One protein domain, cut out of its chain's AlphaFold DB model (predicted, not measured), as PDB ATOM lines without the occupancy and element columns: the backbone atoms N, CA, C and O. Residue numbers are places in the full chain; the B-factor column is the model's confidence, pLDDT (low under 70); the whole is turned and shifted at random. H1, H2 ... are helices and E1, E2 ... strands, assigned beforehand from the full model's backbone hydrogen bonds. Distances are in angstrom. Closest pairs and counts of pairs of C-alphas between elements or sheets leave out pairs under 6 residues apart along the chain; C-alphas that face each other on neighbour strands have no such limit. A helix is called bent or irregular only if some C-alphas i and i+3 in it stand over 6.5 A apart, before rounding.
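Overview. This is residues 8 to 171 of the 175 residues of an uncharacterized protein of Vibrio anguillarum (UniProt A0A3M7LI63). One long helix, H3, runs along much of the longest axis, with H4 folded back along its far part as a helical hairpin, and H2 stands off the near part of H3, meeting it with its last residues, 82 to 83, at 81 degrees. A small ribbon of two strands, E1 and E2, sits between H2 and H5, and H1 packs on H2, while short H6 and H7 lie beyond H5. The printed part has 164 residues with seven named helices and two named strands, in the order H1 E1 E2 H2 H3 H4 H5 H6 H7; the sheet, E1 - E2, is antiparallel and the class is mostly helix. It is compact, with a radius of gyration of the C-alphas of 17.1 A, and only just elongated, spanning 52 by 34 by 34 A.

Along the chain. After residues 8 to 19, which hold no named element, H1 is residues 20 to 26, beginning at C-alpha 20 (-17.156, -7.064, 26.443). E1 is residues 45 to 48 and E2 residues 58 to 61. H2, residues 69 to 83, measures 20.9 A from first to last C-alpha. H3, residues 88 to 116, measures 41.6 A, from (-16.418, 5.930, 34.989) to (-42.260, -22.666, 50.644). H4, residues 122 to 135, measures 19.8 A. H5 is residues 143 to 151, H6 residues 154 to 163 and H7 residues 165 to 170, ending at C-alpha 170 (-21.231, -29.532, 48.105). H6 and H7 are irregular: C-alphas 159 and 162 are 8.3 A apart, and C-alphas 166 and 169 are 7.8 A apart.

Arrangement. H3 is the hub, touching H2, H4 and H6. With residues 108 to 115 alone it touches H4, at a shallow tilt of 32 degrees, opposite ways; the closest C-alphas, of Gln 111 and Ala 128, are 4.7 A apart. H2 touches H3 about perpendicular, at 81 degrees, with residues 82 to 83 alone, closest at the C-alphas of Phe 82 and Arg 94, 6.4 A. H1 touches H2, closest at the C-alphas of Cys 22 and Cys 81, 5.4 A. The hairpin E1 and E2 has N 46 and O 60 within hydrogen-bond range at 2.7 A, and N 58 and O 48 at 2.9 A. The closest C-alphas of E2 and H2, of Phe 59 and Ile 75, are 6.1 A apart; those of E1 and H5, of Trp 47 and Phe 145, are 5.3 A apart. H2 and H5 are apart. H5 and H7 only just touch, with 3 pairs of C-alphas within 8 A, closest at Leu 151 and Leu 170, 7.2 A. Every O i to N i+4 pair is within hydrogen-bond range in H1, H2, H4 and H5; the counts are 23 of 25 in H3, 4 of 6 in H6 and 0 of 2 in H7, where 1 of 3 O i to N i+3 pairs is.

Size, cuts and confidence. The C-alphas farthest apart, of Leu 8 and Asp 119, are 54.6 A apart. The printed part has no cut. The link from H1 to E1, 18 residues, is long. Mean pLDDT of the printed part is 90.9; residues 8 to 9, 12 to 14 and 53 to 54 are under 70.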
ATOM      1  N   LEU A   8      -5.103 -22.428  17.896       68.12
ATOM      2  CA  LEU A   8      -5.774 -22.251  19.169       68.12
ATOM      3  C   LEU A   8      -6.770 -21.074  19.191       68.12
ATOM      4  O   LEU A   8      -7.587 -20.998  20.105       68.12
ATOM      5  N   LYS A   9      -6.740 -20.130  18.237       64.81
ATOM      6  CA  LYS A   9      -7.761 -19.058  18.165       64.81
ATOM      7  C   LYS A   9      -9.111 -19.580  17.681       64.81
ATOM      8  O   LYS A   9     -10.127 -18.949  17.964       64.81
ATOM      9  N   VAL A  10      -9.090 -20.676  16.925       70.06
ATOM     10  CA  VAL A  10     -10.260 -21.281  16.281       70.06
ATOM     11  C   VAL A  10     -10.629 -22.637  16.881       70.06
ATOM     12  O   VAL A  10     -11.650 -23.201  16.498       70.06
ATOM     13  N   ASP A  11      -9.843 -23.143  17.835       72.38
ATOM     14  CA  ASP A  11     -10.180 -24.348  18.587       72.38
ATOM     15  C   ASP A  11     -11.498 -24.150  19.350       72.38
ATOM     16  O   ASP A  11     -11.631 -23.276  20.215       72.38
ATOM     17  N   TRP A  12     -12.471 -25.001  19.029       65.06
ATOM     18  CA  TRP A  12     -13.788 -25.044  19.654       65.06
ATOM     19  C   TRP A  12     -13.718 -25.195  21.175       65.06
ATOM     20  O   TRP A  12     -14.539 -24.606  21.875       65.06
ATOM     21  N   ASN A  13     -12.715 -25.905  21.698       69.50
ATOM     22  CA  ASN A  13     -12.529 -26.095  23.140       69.50
ATOM     23  C   ASN A  13     -11.992 -24.844  23.852       69.50
ATOM     24  O   ASN A  13     -11.943 -24.800  25.079       69.50
ATOM     25  N   ASN A  14     -11.597 -23.819  23.097       68.44
ATOM     26  CA  ASN A  14     -11.032 -22.577  23.614       68.44
ATOM     27  C   ASN A  14     -11.912 -21.344  23.304       68.44
ATOM     28  O   ASN A  14     -11.602 -20.220  23.718       68.44
ATOM     29  N   LEU A  15     -13.040 -21.532  22.608       70.94
ATOM     30  CA  LEU A  15     -13.937 -20.449  22.214       70.94
ATOM     31  C   LEU A  15     -15.061 -20.241  23.243       70.94
ATOM     32  O   LEU A  15     -16.153 -20.793  23.136       70.94
ATOM     33  N   PHE A  16     -14.812 -19.386  24.235       76.69
ATOM     34  CA  PHE A  16     -15.818 -19.036  25.244       76.69
ATOM     35  C   PHE A  16     -16.461 -17.679  24.958       76.69
ATOM     36  O   PHE A  16     -15.789 -16.641  24.909       76.69
ATOM     37  N   TYR A  17     -17.790 -17.661  24.831       75.38
ATOM     38  CA  TYR A  17     -18.539 -16.417  24.703       75.38
ATOM     39  C   TYR A  17     -18.502 -15.641  26.024       75.38
ATOM     40  O   TYR A  17     -19.061 -16.058  27.036       75.38
ATOM     41  N   SER A  18     -17.838 -14.487  26.019       82.56
ATOM     42  CA  SER A  18     -17.746 -13.598  27.177       82.56
ATOM     43  C   SER A  18     -18.195 -12.188  26.809       82.56
ATOM     44  O   SER A  18     -17.976 -11.707  25.697       82.56
ATOM     45  N   CYS A  19     -18.844 -11.498  27.749       87.25
ATOM     46  CA  CYS A  19     -19.270 -10.123  27.511       87.25
ATOM     47  C   CYS A  19     -18.053  -9.188  27.374       87.25
ATOM     48  O   CYS A  19     -16.975  -9.454  27.913       87.25
ATOM     49  N   ARG A  20     -18.235  -8.039  26.706       87.00
ATOM     50  CA  ARG A  20     -17.156  -7.064  26.443       87.00
ATOM     51  C   ARG A  20     -16.389  -6.654  27.706       87.00
ATOM     52  O   ARG A  20     -15.170  -6.511  27.650       87.00
ATOM     53  N   ARG A  21     -17.086  -6.485  28.836       90.06
ATOM     54  CA  ARG A  21     -16.487  -6.143  30.135       90.06
ATOM     55  C   ARG A  21     -15.548  -7.247  30.624       90.06
ATOM     56  O   ARG A  21     -14.370  -6.976  30.839       90.06
ATOM     57  N   CYS A  22     -16.053  -8.475  30.758       90.19
ATOM     58  CA  CYS A  22     -15.262  -9.610  31.236       90.19
ATOM     59  C   CYS A  22     -14.071  -9.888  30.313       90.19
ATOM     60  O   CYS A  22     -12.956 -10.070  30.795       90.19
ATOM     61  N   ASN A  23     -14.278  -9.828  28.993       88.19
ATOM     62  CA  ASN A  23     -13.203 -10.032  28.024       88.19
ATOM     63  C   ASN A  23     -12.110  -8.950  28.142       88.19
ATOM     64  O   ASN A  23     -10.918  -9.257  28.169       88.19
ATOM     65  N   SER A  24     -12.508  -7.680  28.295       89.00
ATOM     66  CA  SER A  24     -11.577  -6.559  28.483       89.00
ATOM     67  C   SER A  24     -10.778  -6.661  29.788       89.00
ATOM     68  O   SER A  24      -9.585  -6.354  29.794       89.00
ATOM     69  N   ILE A  25     -11.407  -7.102  30.883       90.56
ATOM     70  CA  ILE A  25     -10.749  -7.267  32.189       90.56
ATOM     71  C   ILE A  25      -9.800  -8.469  32.180       90.56
ATOM     72  O   ILE A  25      -8.662  -8.341  32.642       90.56
ATOM     73  N   LYS A  26     -10.228  -9.612  31.620       86.94
ATOM     74  CA  LYS A  26      -9.379 -10.802  31.460       86.94
ATOM     75  C   LYS A  26      -8.126 -10.446  30.665       86.94
ATOM     76  O   LYS A  26      -7.009 -10.643  31.160       86.94
ATOM     77  N   GLY A  27      -8.325  -9.882  29.472       83.00
ATOM     78  CA  GLY A  27      -7.261  -9.519  28.543       83.00
ATOM     79  C   GLY A  27      -6.220 -10.634  28.386       83.00
ATOM     80  O   GLY A  27      -6.522 -11.825  28.473       83.00
ATOM     81  N   THR A  28      -4.961 -10.238  28.212       76.38
ATOM     82  CA  THR A  28      -3.804 -11.151  28.159       76.38
ATOM     83  C   THR A  28      -3.157 -11.394  29.529       76.38
ATOM     84  O   THR A  28      -2.201 -12.162  29.633       76.38
ATOM     85  N   LYS A  29      -3.659 -10.733  30.582       77.50
ATOM     86  CA  LYS A  29      -3.023 -10.682  31.909       77.50
ATOM     87  C   LYS A  29      -3.369 -11.886  32.784       77.50
ATOM     88  O   LYS A  29      -2.517 -12.348  33.535       77.50
ATOM     89  N   HIS A  30      -4.589 -12.409  32.678       82.00
ATOM     90  CA  HIS A  30      -5.038 -13.561  33.462       82.00
ATOM     91  C   HIS A  30      -4.893 -14.826  32.615       82.00
ATOM     92  O   HIS A  30      -5.719 -15.102  31.743       82.00
ATOM     93  N   LYS A  31      -3.788 -15.546  32.829       82.12
ATOM     94  CA  LYS A  31      -3.431 -16.759  32.072       82.12
ATOM     95  C   LYS A  31      -3.672 -18.042  32.855       82.12
ATOM     96  O   LYS A  31      -4.016 -19.054  32.266       82.12
ATOM     97  N   ASN A  32      -3.475 -17.977  34.165       90.06
ATOM     98  CA  ASN A  32      -3.639 -19.098  35.072       90.06
ATOM     99  C   ASN A  32      -5.053 -19.062  35.655       90.06
ATOM    100  O   ASN A  32      -5.239 -18.623  36.781       90.06
ATOM    101  N   ILE A  33      -6.057 -19.407  34.853       92.00
ATOM    102  CA  ILE A  33      -7.451 -19.482  35.304       92.00
ATOM    103  C   ILE A  33      -7.962 -20.908  35.148       92.00
ATOM    104  O   ILE A  33      -7.409 -21.675  34.364       92.00
ATOM    105  N   LEU A  34      -9.002 -21.250  35.903       93.25
ATOM    106  CA  LEU A  34      -9.671 -22.538  35.801       93.25
ATOM    107  C   LEU A  34     -10.150 -22.771  34.369       93.25
ATOM    108  O   LEU A  34     -10.791 -21.903  33.770       93.25
ATOM    109  N   ASP A  35      -9.852 -23.960  33.858       89.81
ATOM    110  CA  ASP A  35     -10.391 -24.430  32.593       89.81
ATOM    111  C   ASP A  35     -11.796 -24.992  32.823       89.81
ATOM    112  O   ASP A  35     -11.981 -26.097  33.341       89.81
ATOM    113  N   VAL A  36     -12.794 -24.192  32.452       87.56
ATOM    114  CA  VAL A  36     -14.209 -24.535  32.620       87.56
ATOM    115  C   VAL A  36     -14.680 -25.633  31.661       87.56
ATOM    116  O   VAL A  36     -15.775 -26.149  31.855       87.56
ATOM    117  N   ALA A  37     -13.877 -26.022  30.661       85.81
ATOM    118  CA  ALA A  37     -14.156 -27.206  29.844       85.81
ATOM    119  C   ALA A  37     -13.790 -28.514  30.566       85.81
ATOM    120  O   ALA A  37     -14.304 -29.572  30.212       85.81
ATOM    121  N   GLN A  38     -12.918 -28.449  31.577       88.50
ATOM    122  CA  GLN A  38     -12.437 -29.620  32.318       88.50
ATOM    123  C   GLN A  38     -13.065 -29.742  33.708       88.50
ATOM    124  O   GLN A  38     -13.246 -30.844  34.222       88.50
ATOM    125  N   VAL A  39     -13.374 -28.611  34.343       91.88
ATOM    126  CA  VAL A  39     -13.899 -28.560  35.710       91.88
ATOM    127  C   VAL A  39     -15.105 -27.640  35.767       91.88
ATOM    128  O   VAL A  39     -15.014 -26.473  35.390       91.88
ATOM    129  N   ASP A  40     -16.207 -28.129  36.346       94.06
ATOM    130  CA  ASP A  40     -17.310 -27.244  36.709       94.06
ATOM    131  C   ASP A  40     -16.838 -26.300  37.832       94.06
ATOM    132  O   ASP A  40     -16.472 -26.757  38.930       94.06
ATOM    133  N   PRO A  41     -16.821 -24.979  37.587       94.38
ATOM    134  CA  PRO A  41     -16.250 -24.017  38.511       94.38
ATOM    135  C   PRO A  41     -17.018 -23.963  39.849       94.38
ATOM    136  O   PRO A  41     -16.402 -23.619  40.865       94.38
ATOM    137  N   ILE A  42     -18.290 -24.403  39.917       95.88
ATOM    138  CA  ILE A  42     -19.041 -24.496  41.189       95.88
ATOM    139  C   ILE A  42     -18.417 -25.474  42.184       95.88
ATOM    140  O   ILE A  42     -18.627 -25.343  43.382       95.88
ATOM    141  N   THR A  43     -17.622 -26.438  41.714       96.50
ATOM    142  CA  THR A  43     -16.940 -27.408  42.586       96.50
ATOM    143  C   THR A  43     -15.722 -26.814  43.295       96.50
ATOM    144  O   THR A  43     -15.206 -27.402  44.247       96.50
ATOM    145  N   LYS A  44     -15.226 -25.659  42.830       97.31
ATOM    146  CA  LYS A  44     -13.990 -25.031  43.323       97.31
ATOM    147  C   LYS A  44     -14.228 -23.696  44.000       97.31
ATOM    148  O   LYS A  44     -13.503 -23.363  44.939       97.31
ATOM    149  N   ILE A  45     -15.214 -22.941  43.535       97.94
ATOM    150  CA  ILE A  45     -15.491 -21.584  43.998       97.94
ATOM    151  C   ILE A  45     -16.949 -21.507  44.485       97.94
ATOM    152  O   ILE A  45     -17.806 -22.298  44.106       97.94
ATOM    153  N   ILE A  46     -17.223 -20.572  45.377       97.38
ATOM    154  CA  ILE A  46     -18.533 -20.231  45.908       97.38
ATOM    155  C   ILE A  46     -18.877 -18.843  45.390       97.38
ATOM    156  O   ILE A  46     -18.066 -17.934  45.530       97.38
ATOM    157  N   TRP A  47     -20.074 -18.677  44.827       96.38
ATOM    158  CA  TRP A  47     -20.573 -17.398  44.322       96.38
ATOM    159  C   TRP A  47     -21.590 -16.815  45.292       96.38
ATOM    160  O   TRP A  47     -22.625 -17.427  45.555       96.38
ATOM    161  N   ASN A  48     -21.312 -15.614  45.792       91.94
ATOM    162  CA  ASN A  48     -22.132 -14.946  46.791       91.94
ATOM    163  C   ASN A  48     -22.525 -13.552  46.321       91.94
ATOM    164  O   ASN A  48     -21.689 -12.745  45.926       91.94
ATOM    165  N   MET A  49     -23.813 -13.252  46.428       89.25
ATOM    166  CA  MET A  49     -24.345 -11.922  46.174       89.25
ATOM    167  C   MET A  49     -25.405 -11.608  47.225       89.25
ATOM    168  O   MET A  49     -26.310 -12.413  47.467       89.25
ATOM    169  N   ALA A  50     -25.279 -10.447  47.864       81.81
ATOM    170  CA  ALA A  50     -26.331  -9.920  48.721       81.81
ATOM    171  C   ALA A  50     -27.460  -9.325  47.854       81.81
ATOM    172  O   ALA A  50     -27.188  -8.837  46.758       81.81
ATOM    173  N   PRO A  51     -28.722  -9.350  48.315       70.81
ATOM    174  CA  PRO A  51     -29.854  -8.782  47.584       70.81
ATOM    175  C   PRO A  51     -29.848  -7.246  47.689       70.81
ATOM    176  O   PRO A  51     -30.642  -6.664  48.425       70.81
ATOM    177  N   SER A  52     -28.896  -6.591  47.025       76.44
ATOM    178  CA  SER A  52     -28.755  -5.136  47.022       76.44
ATOM    179  C   SER A  52     -27.925  -4.656  45.832       76.44
ATOM    180  O   SER A  52     -26.792  -5.106  45.642       76.44
ATOM    181  N   ASN A  53     -28.446  -3.633  45.148       62.41
ATOM    182  CA  ASN A  53     -27.889  -3.059  43.918       62.41
ATOM    183  C   ASN A  53     -26.481  -2.462  44.104       62.41
ATOM    184  O   ASN A  53     -25.762  -2.201  43.139       62.41
ATOM    185  N   TYR A  54     -26.075  -2.246  45.357       68.31
ATOM    186  CA  TYR A  54     -24.789  -1.656  45.725       68.31
ATOM    187  C   TYR A  54     -23.834  -2.643  46.387       68.31
ATOM    188  O   TYR A  54     -22.681  -2.296  46.625       68.31
ATOM    189  N   SER A  55     -24.278  -3.865  46.679       77.94
ATOM    190  CA  SER A  55     -23.402  -4.847  47.307       77.94
ATOM    191  C   SER A  55     -22.400  -5.401  46.307       77.94
ATOM    192  O   SER A  55     -22.726  -5.665  45.149       77.94
ATOM    193  N   ASP A  56     -21.169  -5.582  46.766       85.38
ATOM    194  CA  ASP A  56     -20.175  -6.313  46.000       85.38
ATOM    195  C   ASP A  56     -20.514  -7.802  45.962       85.38
ATOM    196  O   ASP A  56     -21.036  -8.394  46.914       85.38
ATOM    197  N   VAL A  57     -20.190  -8.411  44.828       93.44
ATOM    198  CA  VAL A  57     -20.221  -9.857  44.669       93.44
ATOM    199  C   VAL A  57     -18.962 -10.433  45.299       93.44
ATOM    200  O   VAL A  57     -17.859  -9.958  45.037       93.44
ATOM    201  N   THR A  58     -19.106 -11.485  46.094       95.19
ATOM    202  CA  THR A  58     -17.974 -12.147  46.747       95.19
ATOM    203  C   THR A  58     -17.789 -13.564  46.226       95.19
ATOM    204  O   THR A  58     -18.741 -14.231  45.809       95.19
ATOM    205  N   PHE A  59     -16.533 -14.007  46.232       96.81
ATOM    206  CA  PHE A  59     -16.136 -15.323  45.759       96.81
ATOM    207  C   PHE A  59     -15.213 -15.974  46.783       96.81
ATOM    208  O   PHE A  59     -14.283 -15.343  47.279       96.81
ATOM    209  N   GLU A  60     -15.457 -17.239  47.101       96.56
ATOM    210  CA  GLU A  60     -14.668 -17.980  48.091       96.56
ATOM    211  C   GLU A  60     -14.284 -19.346  47.542       96.56
ATOM    212  O   GLU A  60     -14.966 -19.880  46.676       96.56
ATOM    213  N   LYS A  61     -13.216 -19.962  48.052       97.19
ATOM    214  CA  LYS A  61     -12.930 -21.361  47.718       97.19
ATOM    215  C   LYS A  61     -13.924 -22.282  48.417       97.19
ATOM    216  O   LYS A  61     -14.204 -22.095  49.600       97.19
ATOM    217  N   VAL A  62     -14.362 -23.325  47.717       96.19
ATOM    218  CA  VAL A  62     -15.108 -24.440  48.324       96.19
ATOM    219  C   VAL A  62     -14.246 -25.135  49.374       96.19
ATOM    220  O   VAL A  62     -14.650 -25.271  50.526       96.19
ATOM    221  N   ASP A  63     -13.019 -25.502  48.999       94.94
ATOM    222  CA  ASP A  63     -12.014 -26.006  49.930       94.94
ATOM    223  C   ASP A  63     -11.030 -24.892  50.309       94.94
ATOM    224  O   ASP A  63     -10.173 -24.489  49.518       94.94
ATOM    225  N   LYS A  64     -11.114 -24.420  51.557       93.19
ATOM    226  CA  LYS A  64     -10.214 -23.390  52.105       93.19
ATOM    227  C   LYS A  64      -8.747 -23.830  52.160       93.19
ATOM    228  O   LYS A  64      -7.869 -22.976  52.232       93.19
ATOM    229  N   LYS A  65      -8.467 -25.138  52.135       94.38
ATOM    230  CA  LYS A  65      -7.104 -25.691  52.122       94.38
ATOM    231  C   LYS A  65      -6.554 -25.878  50.708       94.38
ATOM    232  O   LYS A  65      -5.377 -26.216  50.568       94.38
ATOM    233  N   CYS A  66      -7.361 -25.640  49.674       92.50
ATOM    234  CA  CYS A  66      -6.944 -25.768  48.287       92.50
ATOM    235  C   CYS A  66      -5.778 -24.817  47.975       92.50
ATOM    236  O   CYS A  66      -5.888 -23.595  48.122       92.50
ATOM    237  N   LYS A  67      -4.662 -25.393  47.516       93.88
ATOM    238  CA  LYS A  67      -3.437 -24.674  47.121       93.88
ATOM    239  C   LYS A  67      -3.330 -24.450  45.610       93.88
ATOM    240  O   LYS A  67      -2.301 -23.973  45.142       93.88
ATOM    241  N   ASP A  68      -4.362 -24.819  44.853       94.50
ATOM    242  CA  ASP A  68      -4.386 -24.601  43.412       94.50
ATOM    243  C   ASP A  68      -4.466 -23.101  43.112       94.50
ATOM    244  O   ASP A  68      -5.470 -22.432  43.374       94.50
ATOM    245  N   LYS A  69      -3.378 -22.580  42.546       94.81
ATOM    246  CA  LYS A  69      -3.244 -21.170  42.206       94.81
ATOM    247  C   LYS A  69      -4.235 -20.747  41.117       94.81
ATOM    248  O   LYS A  69      -4.623 -19.582  41.089       94.81
ATOM    249  N   ALA A  70      -4.658 -21.655  40.234       95.12
ATOM    250  CA  ALA A  70      -5.646 -21.335  39.204       95.12
ATOM    251  C   ALA A  70      -6.990 -20.936  39.829       95.12
ATOM    252  O   ALA A  70      -7.650 -20.025  39.333       95.12
ATOM    253  N   VAL A  71      -7.365 -21.540  40.964       96.62
ATOM    254  CA  VAL A  71      -8.557 -21.146  41.733       96.62
ATOM    255  C   VAL A  71      -8.406 -19.719  42.266       96.62
ATOM    256  O   VAL A  71      -9.298 -18.899  42.064       96.62
ATOM    257  N   ASP A  72      -7.270 -19.397  42.895       96.25
ATOM    258  CA  ASP A  72      -7.000 -18.053  43.436       96.25
ATOM    259  C   ASP A  72      -7.017 -16.969  42.358       96.25
ATOM    260  O   ASP A  72      -7.623 -15.909  42.517       96.25
ATOM    261  N   ASP A  73      -6.339 -17.228  41.244       95.56
ATOM    262  CA  ASP A  73      -6.235 -16.287  40.136       95.56
ATOM    263  C   ASP A  73      -7.588 -16.129  39.407       95.56
ATOM    264  O   ASP A  73      -7.917 -15.032  38.948       95.56
ATOM    265  N   THR A  74      -8.418 -17.181  39.373       96.25
ATOM    266  CA  THR A  74      -9.804 -17.108  38.875       96.25
ATOM    267  C   THR A  74     -10.693 -16.280  39.797       96.25
ATOM    268  O   THR A  74     -11.436 -15.438  39.301       96.25
ATOM    269  N   ILE A  75     -10.593 -16.455  41.121       96.88
ATOM    270  CA  ILE A  75     -11.325 -15.632  42.098       96.88
ATOM    271  C   ILE A  75     -10.986 -14.154  41.904       96.88
ATOM    272  O   ILE A  75     -11.890 -13.343  41.722       96.88
ATOM    273  N   LYS A  76      -9.698 -13.805  41.817       95.56
ATOM    274  CA  LYS A  76      -9.267 -12.418  41.568       95.56
ATOM    275  C   LYS A  76      -9.821 -11.864  40.256       95.56
ATOM    276  O   LYS A  76     -10.202 -10.698  40.181       95.56
ATOM    277  N   LEU A  77      -9.863 -12.679  39.199       95.56
ATOM    278  CA  LEU A  77     -10.471 -12.269  37.934       95.56
ATOM    279  C   LEU A  77     -11.975 -12.006  38.101       95.56
ATOM    280  O   LEU A  77     -12.472 -11.001  37.595       95.56
ATOM    281  N   LEU A  78     -12.693 -12.883  38.804       95.69
ATOM    282  CA  LEU A  78     -14.125 -12.740  39.060       95.69
ATOM    283  C   LEU A  78     -14.430 -11.486  39.888       95.69
ATOM    284  O   LEU A  78     -15.286 -10.700  39.485       95.69
ATOM    285  N   GLU A  79     -13.681 -11.235  40.964       95.25
ATOM    286  CA  GLU A  79     -13.795 -10.016  41.777       95.25
ATOM    287  C   GLU A  79     -13.671  -8.762  40.913       95.25
ATOM    288  O   GLU A  79     -14.494  -7.850  40.988       95.25
ATOM    289  N   ARG A  80     -12.692  -8.734  40.009       93.81
ATOM    290  CA  ARG A  80     -12.526  -7.617  39.080       93.81
ATOM    291  C   ARG A  80     -13.685  -7.510  38.094       93.81
ATOM    292  O   ARG A  80     -14.239  -6.428  37.896       93.81
ATOM    293  N   CYS A  81     -14.090  -8.624  37.490       93.06
ATOM    294  CA  CYS A  81     -15.201  -8.661  36.544       93.06
ATOM    295  C   CYS A  81     -16.495  -8.115  37.153       93.06
ATOM    296  O   CYS A  81     -17.164  -7.308  36.506       93.06
ATOM    297  N   PHE A  82     -16.824  -8.492  38.386       93.50
ATOM    298  CA  PHE A  82     -18.084  -8.101  39.012       93.50
ATOM    299  C   PHE A  82     -18.008  -6.785  39.788       93.50
ATOM    300  O   PHE A  82     -19.009  -6.079  39.812       93.50
ATOM    301  N   ASN A  83     -16.848  -6.394  40.328       93.00
ATOM    302  CA  ASN A  83     -16.776  -5.266  41.266       93.00
ATOM    303  C   ASN A  83     -15.913  -4.085  40.796       93.00
ATOM    304  O   ASN A  83     -16.037  -2.998  41.346       93.00
ATOM    305  N   GLU A  84     -15.052  -4.229  39.778       91.56
ATOM    306  CA  GLU A  84     -14.117  -3.154  39.405       91.56
ATOM    307  C   GLU A  84     -14.851  -1.900  38.881       91.56
ATOM    308  O   GLU A  84     -15.559  -1.958  37.874       91.56
ATOM    309  N   THR A  85     -14.632  -0.749  39.526       88.50
ATOM    310  CA  THR A  85     -15.223   0.564  39.177       88.50
ATOM    311  C   THR A  85     -14.180   1.630  38.833       88.50
ATOM    312  O   THR A  85     -14.525   2.790  38.648       88.50
ATOM    313  N   GLY A  86     -12.901   1.255  38.695       82.06
ATOM    314  CA  GLY A  86     -11.768   2.194  38.604       82.06
ATOM    315  C   GLY A  86     -11.760   3.175  37.417       82.06
ATOM    316  O   GLY A  86     -10.849   3.984  37.308       82.06
ATOM    317  N   THR A  87     -12.742   3.114  36.517       86.06
ATOM    318  CA  THR A  87     -13.033   4.170  35.535       86.06
ATOM    319  C   THR A  87     -14.540   4.420  35.497       86.06
ATOM    320  O   THR A  87     -15.315   3.502  35.760       86.06
ATOM    321  N   ALA A  88     -14.985   5.616  35.092       81.56
ATOM    322  CA  ALA A  88     -16.418   5.930  34.989       81.56
ATOM    323  C   ALA A  88     -17.190   4.893  34.144       81.56
ATOM    324  O   ALA A  88     -18.234   4.387  34.552       81.56
ATOM    325  N   PHE A  89     -16.616   4.473  33.011       85.75
ATOM    326  CA  PHE A  89     -17.195   3.422  32.169       85.75
ATOM    327  C   PHE A  89     -17.277   2.056  32.874       85.75
ATOM    328  O   PHE A  89     -18.209   1.279  32.653       85.75
ATOM    329  N   ARG A  90     -16.314   1.736  33.747       85.25
ATOM    330  CA  ARG A  90     -16.357   0.523  34.574       85.25
ATOM    331  C   ARG A  90     -17.416   0.609  35.671       85.25
ATOM    332  O   ARG A  90     -18.006  -0.423  35.959       85.25
ATOM    333  N   GLY A  91     -17.699   1.788  36.218       87.56
ATOM    334  CA  GLY A  91     -18.852   2.002  37.101       87.56
ATOM    335  C   GLY A  91     -20.166   1.659  36.395       87.56
ATOM    336  O   GLY A  91     -20.848   0.716  36.783       87.56
ATOM    337  N   ILE A  92     -20.430   2.308  35.259       87.94
ATOM    338  CA  ILE A  92     -21.662   2.110  34.473       87.94
ATOM    339  C   ILE A  92     -21.836   0.644  34.046       87.94
ATOM    340  O   ILE A  92     -22.896   0.044  34.195       87.94
ATOM    341  N   THR A  93     -20.778   0.024  33.512       90.62
ATOM    342  CA  THR A  93     -20.865  -1.378  33.065       90.62
ATOM    343  C   THR A  93     -20.942  -2.377  34.219       90.62
ATOM    344  O   THR A  93     -21.388  -3.501  33.988       90.62
ATOM    345  N   ARG A  94     -20.505  -2.006  35.433       91.62
ATOM    346  CA  ARG A  94     -20.736  -2.795  36.650       91.62
ATOM    347  C   ARG A  94     -22.209  -2.730  37.020       91.62
ATOM    348  O   ARG A  94     -22.816  -3.780  37.160       91.62
ATOM    349  N   GLU A  95     -22.779  -1.537  37.137       89.94
ATOM    350  CA  GLU A  95     -24.194  -1.348  37.489       89.94
ATOM    351  C   GLU A  95     -25.108  -2.133  36.544       89.94
ATOM    352  O   GLU A  95     -25.883  -2.972  36.994       89.94
ATOM    353  N   ALA A  96     -24.903  -1.998  35.230       91.19
ATOM    354  CA  ALA A  96     -25.657  -2.751  34.227       91.19
ATOM    355  C   ALA A  96     -25.439  -4.280  34.288       91.19
ATOM    356  O   ALA A  96     -26.283  -5.050  33.829       91.19
ATOM    357  N   LEU A  97     -24.289  -4.751  34.786       92.00
ATOM    358  CA  LEU A  97     -24.051  -6.178  35.021       92.00
ATOM    359  C   LEU A  97     -24.815  -6.651  36.262       92.00
ATOM    360  O   LEU A  97     -25.495  -7.670  36.188       92.00
ATOM    361  N   ILE A  98     -24.704  -5.918  37.369       92.25
ATOM    362  CA  ILE A  98     -25.354  -6.245  38.640       92.25
ATOM    363  C   ILE A  98     -26.872  -6.252  38.472       92.25
ATOM    364  O   ILE A  98     -27.491  -7.251  38.819       92.25
ATOM    365  N   GLU A  99     -27.450  -5.252  37.806       91.38
ATOM    366  CA  GLU A  99     -28.885  -5.197  37.500       91.38
ATOM    367  C   GLU A  99     -29.377  -6.474  36.789       91.38
ATOM    368  O   GLU A  99     -30.402  -7.057  37.145       91.38
ATOM    369  N   LYS A 100     -28.608  -6.989  35.818       92.44
ATOM    370  CA  LYS A 100     -28.951  -8.242  35.122       92.44
ATOM    371  C   LYS A 100     -28.925  -9.453  36.046       92.44
ATOM    372  O   LYS A 100     -29.774 -10.332  35.898       92.44
ATOM    373  N   VAL A 101     -27.961  -9.522  36.962       93.81
ATOM    374  CA  VAL A 101     -27.897 -10.595  37.962       93.81
ATOM    375  C   VAL A 101     -29.078 -10.469  38.926       93.81
ATOM    376  O   VAL A 101     -29.731 -11.468  39.212       93.81
ATOM    377  N   GLU A 102     -29.436  -9.260  39.353       92.00
ATOM    378  CA  GLU A 102     -30.551  -9.015  40.275       92.00
ATOM    379  C   GLU A 102     -31.910  -9.389  39.696       92.00
ATOM    380  O   GLU A 102     -32.702 -10.032  40.380       92.00
ATOM    381  N   ILE A 103     -32.167  -9.078  38.424       93.44
ATOM    382  CA  ILE A 103     -33.392  -9.513  37.737       93.44
ATOM    383  C   ILE A 103     -33.530 -11.041  37.812       93.44
ATOM    384  O   ILE A 103     -34.618 -11.579  38.045       93.44
ATOM    385  N   LYS A 104     -32.420 -11.771  37.643       95.31
ATOM    386  CA  LYS A 104     -32.409 -13.233  37.766       95.31
ATOM    387  C   LYS A 104     -32.532 -13.694  39.219       95.31
ATOM    388  O   LYS A 104     -33.257 -14.653  39.468       95.31
ATOM    389  N   LEU A 105     -31.933 -12.986  40.174       94.88
ATOM    390  CA  LEU A 105     -32.099 -13.258  41.602       94.88
ATOM    391  C   LEU A 105     -33.562 -13.109  42.032       94.88
ATOM    392  O   LEU A 105     -34.098 -14.003  42.678       94.88
ATOM    393  N   GLN A 106     -34.237 -12.030  41.640       95.06
ATOM    394  CA  GLN A 106     -35.660 -11.824  41.919       95.06
ATOM    395  C   GLN A 106     -36.507 -12.960  41.343       95.06
ATOM    396  O   GLN A 106     -37.408 -13.474  42.009       95.06
ATOM    397  N   HIS A 107     -36.188 -13.401  40.123       97.06
ATOM    398  CA  HIS A 107     -36.860 -14.539  39.515       97.06
ATOM    399  C   HIS A 107     -36.638 -15.835  40.307       97.06
ATOM    400  O   HIS A 107     -37.614 -16.537  40.573       97.06
ATOM    401  N   PHE A 108     -35.401 -16.114  40.738       97.25
ATOM    402  CA  PHE A 108     -35.069 -17.263  41.585       97.25
ATOM    403  C   PHE A 108     -35.850 -17.227  42.901       97.25
ATOM    404  O   PHE A 108     -36.514 -18.199  43.255       97.25
ATOM    405  N   LEU A 109     -35.809 -16.091  43.607       95.69
ATOM    406  CA  LEU A 109     -36.476 -15.909  44.896       95.69
ATOM    407  C   LEU A 109     -37.987 -16.097  44.774       95.69
ATOM    408  O   LEU A 109     -38.581 -16.739  45.633       95.69
ATOM    409  N   LYS A 110     -38.600 -15.628  43.681       96.81
ATOM    410  CA  LYS A 110     -40.020 -15.866  43.402       96.81
ATOM    411  C   LYS A 110     -40.346 -17.359  43.292       96.81
ATOM    412  O   LYS A 110     -41.365 -17.786  43.825       96.81
ATOM    413  N   GLN A 111     -39.504 -18.157  42.629       97.81
ATOM    414  CA  GLN A 111     -39.743 -19.603  42.528       97.81
ATOM    415  C   GLN A 111     -39.494 -20.306  43.865       97.81
ATOM    416  O   GLN A 111     -40.299 -21.123  44.298       97.81
ATOM    417  N   ALA A 112     -38.411 -19.947  44.556       96.50
ATOM    418  CA  ALA A 112     -38.098 -20.493  45.871       96.50
ATOM    419  C   ALA A 112     -39.162 -20.142  46.927       96.50
ATOM    420  O   ALA A 112     -39.347 -20.907  47.870       96.50
ATOM    421  N   TYR A 113     -39.841 -19.001  46.777       95.88
ATOM    422  CA  TYR A 113     -40.975 -18.596  47.603       95.88
ATOM    423  C   TYR A 113     -42.188 -19.490  47.362       95.88
ATOM    424  O   TYR A 113     -42.701 -20.049  48.321       95.88
ATOM    425  N   LYS A 114     -42.588 -19.700  46.099       96.62
ATOM    426  CA  LYS A 114     -43.708 -20.591  45.743       96.62
ATOM    427  C   LYS A 114     -43.558 -22.001  46.312       96.62
ATOM    428  O   LYS A 114     -44.521 -22.596  46.750       96.62
ATOM    429  N   ILE A 115     -42.336 -22.523  46.362       95.44
ATOM    430  CA  ILE A 115     -42.079 -23.845  46.954       95.44
ATOM    431  C   ILE A 115     -42.313 -23.873  48.477       95.44
ATOM    432  O   ILE A 115     -42.626 -24.920  49.030       95.44
ATOM    433  N   ARG A 116     -42.122 -22.750  49.177       91.88
ATOM    434  CA  ARG A 116     -42.260 -22.666  50.644       91.88
ATOM    435  C   ARG A 116     -43.623 -22.201  51.109       91.88
ATOM    436  O   ARG A 116     -43.928 -22.357  52.288       91.88
ATOM    437  N   HIS A 117     -44.328 -21.479  50.253       91.88
ATOM    438  CA  HIS A 117     -45.487 -20.727  50.671       91.88
ATOM    439  C   HIS A 117     -46.661 -21.666  50.904       91.88
ATOM    440  O   HIS A 117     -46.957 -22.500  50.057       91.88
ATOM    441  N   GLU A 118     -47.335 -21.511  52.040       88.88
ATOM    442  CA  GLU A 118     -48.461 -22.368  52.421       88.88
ATOM    443  C   GLU A 118     -49.656 -22.246  51.466       88.88
ATOM    444  O   GLU A 118     -50.333 -23.235  51.218       88.88
ATOM    445  N   ASP A 119     -49.854 -21.068  50.860       91.56
ATOM    446  CA  ASP A 119     -50.924 -20.855  49.874       91.56
ATOM    447  C   ASP A 119     -50.589 -21.373  48.464       91.56
ATOM    448  O   ASP A 119     -51.382 -21.191  47.543       91.56
ATOM    449  N   SER A 120     -49.399 -21.941  48.236       94.56
ATOM    450  CA  SER A 120     -49.066 -22.514  46.930       94.56
ATOM    451  C   SER A 120     -49.653 -23.913  46.793       94.56
ATOM    452  O   SER A 120     -49.370 -24.802  47.594       94.56
ATOM    453  N   ASP A 121     -50.455 -24.103  45.748       95.75
ATOM    454  CA  ASP A 121     -50.972 -25.414  45.375       95.75
ATOM    455  C   ASP A 121     -49.902 -26.279  44.678       95.75
ATOM    456  O   ASP A 121     -48.776 -25.846  44.396       95.75
ATOM    457  N   GLU A 122     -50.245 -27.542  44.417       94.69
ATOM    458  CA  GLU A 122     -49.332 -28.497  43.777       94.69
ATOM    459  C   GLU A 122     -48.860 -28.017  42.392       94.69
ATOM    460  O   GLU A 122     -47.690 -28.197  42.038       94.69
ATOM    461  N   ASP A 123     -49.732 -27.350  41.632       96.69
ATOM    462  CA  ASP A 123     -49.420 -26.824  40.302       96.69
ATOM    463  C   ASP A 123     -48.435 -25.647  40.373       96.69
ATOM    464  O   ASP A 123     -47.504 -25.545  39.560       96.69
ATOM    465  N   ASP A 124     -48.591 -24.762  41.357       96.56
ATOM    466  CA  ASP A 124     -47.678 -23.659  41.631       96.56
ATOM    467  C   ASP A 124     -46.281 -24.156  41.997       96.56
ATOM    468  O   ASP A 124     -45.283 -23.644  41.464       96.56
ATOM    469  N   ILE A 125     -46.213 -25.165  42.871       96.06
ATOM    470  CA  ILE A 125     -44.965 -25.795  43.309       96.06
ATOM    471  C   ILE A 125     -44.285 -26.476  42.121       96.06
ATOM    472  O   ILE A 125     -43.102 -26.230  41.867       96.06
ATOM    473  N   GLU A 126     -45.016 -27.270  41.339       96.75
ATOM    474  CA  GLU A 126     -44.453 -27.985  40.193       96.75
ATOM    475  C   GLU A 126     -43.980 -27.019  39.097       96.75
ATOM    476  O   GLU A 126     -42.906 -27.183  38.505       96.75
ATOM    477  N   LYS A 127     -44.724 -25.936  38.854       97.94
ATOM    478  CA  LYS A 127     -44.297 -24.877  37.934       97.94
ATOM    479  C   LYS A 127     -43.027 -24.186  38.425       97.94
ATOM    480  O   LYS A 127     -42.107 -23.982  37.628       97.94
ATOM    481  N   ALA A 128     -42.952 -23.837  39.708       97.94
ATOM    482  CA  ALA A 128     -41.766 -23.221  40.300       97.94
ATOM    483  C   ALA A 128     -40.549 -24.153  40.222       97.94
ATOM    484  O   ALA A 128     -39.457 -23.726  39.842       97.94
ATOM    485  N   ARG A 129     -40.751 -25.444  40.487       97.69
ATOM    486  CA  ARG A 129     -39.733 -26.489  40.396       97.69
ATOM    487  C   ARG A 129     -39.186 -26.649  38.978       97.69
ATOM    488  O   ARG A 129     -37.968 -26.681  38.802       97.69
ATOM    489  N   LYS A 130     -40.048 -26.647  37.953       98.06
ATOM    490  CA  LYS A 130     -39.623 -26.630  36.537       98.06
ATOM    491  C   LYS A 130     -38.781 -25.399  36.207       98.06
ATOM    492  O   LYS A 130     -37.762 -25.525  35.532       98.06
ATOM    493  N   GLN A 131     -39.171 -24.222  36.695       98.38
ATOM    494  CA  GLN A 131     -38.391 -22.999  36.487       98.38
ATOM    495  C   GLN A 131     -37.024 -23.082  37.174       98.38
ATOM    496  O   GLN A 131     -36.015 -22.808  36.531       98.38
ATOM    497  N   LEU A 132     -36.960 -23.532  38.433       98.19
ATOM    498  CA  LEU A 132     -35.686 -23.748  39.121       98.19
ATOM    499  C   LEU A 132     -34.802 -24.738  38.363       98.19
ATOM    500  O   LEU A 132     -33.641 -24.431  38.123       98.19
ATOM    501  N   LYS A 133     -35.346 -25.863  37.887       97.94
ATOM    502  CA  LYS A 133     -34.588 -26.827  37.074       97.94
ATOM    503  C   LYS A 133     -33.899 -26.165  35.878       97.94
ATOM    504  O   LYS A 133     -32.739 -26.467  35.610       97.94
ATOM    505  N   VAL A 134     -34.589 -25.248  35.192       98.12
ATOM    506  CA  VAL A 134     -34.021 -24.462  34.085       98.12
ATOM    507  C   VAL A 134     -32.947 -23.492  34.584       98.12
ATOM    508  O   VAL A 134     -31.877 -23.419  33.991       98.12
ATOM    509  N   MET A 135     -33.192 -22.778  35.688       98.06
ATOM    510  CA  MET A 135     -32.231 -21.823  36.262       98.06
ATOM    511  C   MET A 135     -30.917 -22.465  36.722       98.06
ATOM    512  O   MET A 135     -29.887 -21.793  36.776       98.06
ATOM    513  N   LEU A 136     -30.964 -23.746  37.083       97.50
ATOM    514  CA  LEU A 136     -29.830 -24.515  37.586       97.50
ATOM    515  C   LEU A 136     -29.010 -25.187  36.469       97.50
ATOM    516  O   LEU A 136     -27.976 -25.789  36.762       97.50
ATOM    517  N   GLN A 137     -29.417 -25.067  35.201       95.94
ATOM    518  CA  GLN A 137     -28.613 -25.527  34.062       95.94
ATOM    519  C   GLN A 137     -27.379 -24.642  33.854       95.94
ATOM    520  O   GLN A 137     -27.412 -23.447  34.155       95.94
ATOM    521  N   ASN A 138     -26.298 -25.212  33.317       91.75
ATOM    522  CA  ASN A 138     -25.034 -24.499  33.087       91.75
ATOM    523  C   ASN A 138     -25.214 -23.282  32.174       91.75
ATOM    524  O   ASN A 138     -24.633 -22.226  32.420       91.75
ATOM    525  N   GLU A 139     -26.070 -23.426  31.168       91.38
ATOM    526  CA  GLU A 139     -26.345 -22.453  30.115       91.38
ATOM    527  C   GLU A 139     -27.237 -21.304  30.599       91.38
ATOM    528  O   GLU A 139     -27.353 -20.276  29.925       91.38
ATOM    529  N   TYR A 140     -27.880 -21.446  31.765       95.62
ATOM    530  CA  TYR A 140     -28.704 -20.378  32.302       95.62
ATOM    531  C   TYR A 140     -27.831 -19.180  32.709       95.62
ATOM    532  O   TYR A 140     -26.795 -19.354  33.357       95.62
ATOM    533  N   PRO A 141     -28.237 -17.936  32.393       94.50
ATOM    534  CA  PRO A 141     -27.454 -16.759  32.740       94.50
ATOM    535  C   PRO A 141     -27.118 -16.705  34.231       94.50
ATOM    536  O   PRO A 141     -28.011 -16.678  35.080       94.50
ATOM    537  N   TYR A 142     -25.819 -16.635  34.531       94.12
ATOM    538  CA  TYR A 142     -25.299 -16.535  35.897       94.12
ATOM    539  C   TYR A 142     -25.626 -17.759  36.779       94.12
ATOM    540  O   TYR A 142     -25.703 -17.639  38.000       94.12
ATOM    541  N   SER A 143     -25.794 -18.937  36.168       95.50
ATOM    542  CA  SER A 143     -26.163 -20.214  36.803       95.50
ATOM    543  C   SER A 143     -25.402 -20.548  38.091       95.50
ATOM    544  O   SER A 143     -26.009 -21.040  39.043       95.50
ATOM    545  N   ALA A 144     -24.110 -20.218  38.179       96.31
ATOM    546  CA  ALA A 144     -23.301 -20.444  39.380       96.31
ATOM    547  C   ALA A 144     -23.898 -19.806  40.653       96.31
ATOM    548  O   ALA A 144     -23.867 -20.425  41.718       96.31
ATOM    549  N   PHE A 145     -24.499 -18.611  40.553       96.50
ATOM    550  CA  PHE A 145     -25.163 -17.962  41.690       96.50
ATOM    551  C   PHE A 145     -26.389 -18.744  42.152       96.50
ATOM    552  O   PHE A 145     -26.582 -18.953  43.349       96.50
ATOM    553  N   TRP A 146     -27.215 -19.193  41.208       96.69
ATOM    554  CA  TRP A 146     -28.471 -19.881  41.506       96.69
ATOM    555  C   TRP A 146     -28.207 -21.269  42.073       96.69
ATOM    556  O   TRP A 146     -28.847 -21.659  43.045       96.69
ATOM    557  N   ARG A 147     -27.199 -21.968  41.540       97.44
ATOM    558  CA  ARG A 147     -26.717 -23.247  42.069       97.44
ATOM    559  C   ARG A 147     -26.237 -23.119  43.506       97.44
ATOM    560  O   ARG A 147     -26.709 -23.859  44.361       97.44
ATOM    561  N   TRP A 148     -25.386 -22.139  43.816       97.19
ATOM    562  CA  TRP A 148     -24.947 -21.928  45.198       97.19
ATOM    563  C   TRP A 148     -26.068 -21.486  46.128       97.19
ATOM    564  O   TRP A 148     -26.113 -21.929  47.276       97.19
ATOM    565  N   ARG A 149     -26.995 -20.650  45.651       95.56
ATOM    566  CA  ARG A 149     -28.163 -20.247  46.436       95.56
ATOM    567  C   ARG A 149     -29.053 -21.447  46.755       95.56
ATOM    568  O   ARG A 149     -29.472 -21.571  47.896       95.56
ATOM    569  N   PHE A 150     -29.278 -22.327  45.782       96.62
ATOM    570  CA  PHE A 150     -30.026 -23.572  45.946       96.62
ATOM    571  C   PHE A 150     -29.338 -24.522  46.930       96.62
ATOM    572  O   PHE A 150     -29.949 -24.933  47.909       96.62
ATOM    573  N   LEU A 151     -28.045 -24.798  46.726       96.31
ATOM    574  CA  LEU A 151     -27.256 -25.693  47.580       96.31
ATOM    575  C   LEU A 151     -27.180 -25.226  49.033       96.31
ATOM    576  O   LEU A 151     -26.987 -26.041  49.928       96.31
ATOM    577  N   ARG A 152     -27.306 -23.924  49.288       95.06
ATOM    578  CA  ARG A 152     -27.273 -23.329  50.633       95.06
ATOM    579  C   ARG A 152     -28.651 -23.173  51.259       95.06
ATOM    580  O   ARG A 152     -28.760 -22.612  52.349       95.06
ATOM    581  N   ASP A 153     -29.689 -23.635  50.579       94.25
ATOM    582  CA  ASP A 153     -31.052 -23.503  51.040       94.25
ATOM    583  C   ASP A 153     -31.578 -24.826  51.613       94.25
ATOM    584  O   ASP A 153     -31.884 -25.748  50.855       94.25
ATOM    585  N   PRO A 154     -31.740 -24.941  52.943       92.75
ATOM    586  CA  PRO A 154     -32.104 -26.209  53.566       92.75
ATOM    587  C   PRO A 154     -33.509 -26.682  53.181       92.75
ATOM    588  O   PRO A 154     -33.769 -27.882  53.195       92.75
ATOM    589  N   VAL A 155     -34.431 -25.775  52.839       92.00
ATOM    590  CA  VAL A 155     -35.788 -26.183  52.450       92.00
ATOM    591  C   VAL A 155     -35.775 -26.759  51.042       92.00
ATOM    592  O   VAL A 155     -36.316 -27.843  50.831       92.00
ATOM    593  N   LEU A 156     -35.103 -26.084  50.102       94.44
ATOM    594  CA  LEU A 156     -34.985 -26.596  48.737       94.44
ATOM    595  C   LEU A 156     -34.191 -27.900  48.705       94.44
ATOM    596  O   LEU A 156     -34.609 -28.845  48.048       94.44
ATOM    597  N   MET A 157     -33.090 -27.979  49.453       94.88
ATOM    598  CA  MET A 157     -32.259 -29.178  49.487       94.88
ATOM    599  C   MET A 157     -33.006 -30.391  50.054       94.88
ATOM    600  O   MET A 157     -32.903 -31.465  49.474       94.88
ATOM    601  N   ARG A 158     -33.809 -30.243  51.117       91.12
ATOM    602  CA  ARG A 158     -34.554 -31.379  51.694       91.12
ATOM    603  C   ARG A 158     -35.611 -31.972  50.762       91.12
ATOM    604  O   ARG A 158     -35.804 -33.179  50.778       91.12
ATOM    605  N   GLY A 159     -36.318 -31.138  49.999       90.50
ATOM    606  CA  GLY A 159     -37.433 -31.591  49.155       90.50
ATOM    607  C   GLY A 159     -37.086 -31.778  47.679       90.50
ATOM    608  O   GLY A 159     -37.846 -32.406  46.944       90.50
ATOM    609  N   HIS A 160     -35.975 -31.195  47.219       94.25
ATOM    610  CA  HIS A 160     -35.698 -31.019  45.794       94.25
ATOM    611  C   HIS A 160     -34.218 -31.194  45.425       94.25
ATOM    612  O   HIS A 160     -33.796 -30.722  44.369       94.25
ATOM    613  N   SER A 161     -33.406 -31.863  46.255       94.62
ATOM    614  CA  SER A 161     -31.984 -32.129  45.964       94.62
ATOM    615  C   SER A 161     -31.747 -32.798  44.606       94.62
ATOM    616  O   SER A 161     -30.683 -32.647  44.014       94.62
ATOM    617  N   ASP A 162     -32.748 -33.508  44.093       95.44
ATOM    618  CA  ASP A 162     -32.741 -34.152  42.784       95.44
ATOM    619  C   ASP A 162     -32.644 -33.169  41.598       95.44
ATOM    620  O   ASP A 162     -32.374 -33.587  40.477       95.44
ATOM    621  N   LEU A 163     -32.828 -31.862  41.825       96.12
ATOM    622  CA  LEU A 163     -32.591 -30.830  40.812       96.12
ATOM    623  C   LEU A 163     -31.098 -30.542  40.568       96.12
ATOM    624  O   LEU A 163     -30.769 -29.956  39.538       96.12
ATOM    625  N   LEU A 164     -30.215 -30.924  41.499       94.12
ATOM    626  CA  LEU A 164     -28.751 -30.828  41.394       94.12
ATOM    627  C   LEU A 164     -28.083 -32.060  42.038       94.12
ATOM    628  O   LEU A 164     -27.328 -31.924  43.010       94.12
ATOM    629  N   PRO A 165     -28.362 -33.275  41.536       92.38
ATOM    630  CA  PRO A 165     -27.979 -34.506  42.214       92.38
ATOM    631  C   PRO A 165     -26.456 -34.686  42.273       92.38
ATOM    632  O   PRO A 165     -25.942 -35.191  43.269       92.38
ATOM    633  N   GLU A 166     -25.712 -34.208  41.270       92.31
ATOM    634  CA  GLU A 166     -24.249 -34.345  41.219       92.31
ATOM    635  C   GLU A 166     -23.527 -33.466  42.253       92.31
ATOM    636  O   GLU A 166     -22.352 -33.681  42.547       92.31
ATOM    637  N   TYR A 167     -24.225 -32.477  42.821       92.69
ATOM    638  CA  TYR A 167     -23.638 -31.441  43.674       92.69
ATOM    639  C   TYR A 167     -24.142 -31.477  45.115       92.69
ATOM    640  O   TYR A 167     -23.786 -30.607  45.910       92.69
ATOM    641  N   VAL A 168     -24.932 -32.488  45.484       90.94
ATOM    642  CA  VAL A 168     -25.503 -32.617  46.833       90.94
ATOM    643  C   VAL A 168     -24.421 -32.581  47.914       90.94
ATOM    644  O   VAL A 168     -24.588 -31.912  48.930       90.94
ATOM    645  N   THR A 169     -23.268 -33.211  47.672       91.44
ATOM    646  CA  THR A 169     -22.141 -33.240  48.622       91.44
ATOM    647  C   THR A 169     -21.465 -31.883  48.823       91.44
ATOM    648  O   THR A 169     -20.696 -31.728  49.768       91.44
ATOM    649  N   LEU A 170     -21.714 -30.906  47.944       91.88
ATOM    650  CA  LEU A 170     -21.231 -29.532  48.105       91.88
ATOM    651  C   LEU A 170     -22.136 -28.704  49.024       91.88
ATOM    652  O   LEU A 170     -21.731 -27.627  49.468       91.88
ATOM    653  N   SER A 171     -23.361 -29.166  49.291       91.31
ATOM    654  CA  SER A 171     -24.295 -28.452  50.153       91.31
ATOM    655  C   SER A 171     -23.759 -28.385  51.588       91.31
ATOM    656  O   SER A 171     -23.437 -29.418  52.178       91.31
TER     657      SER A 171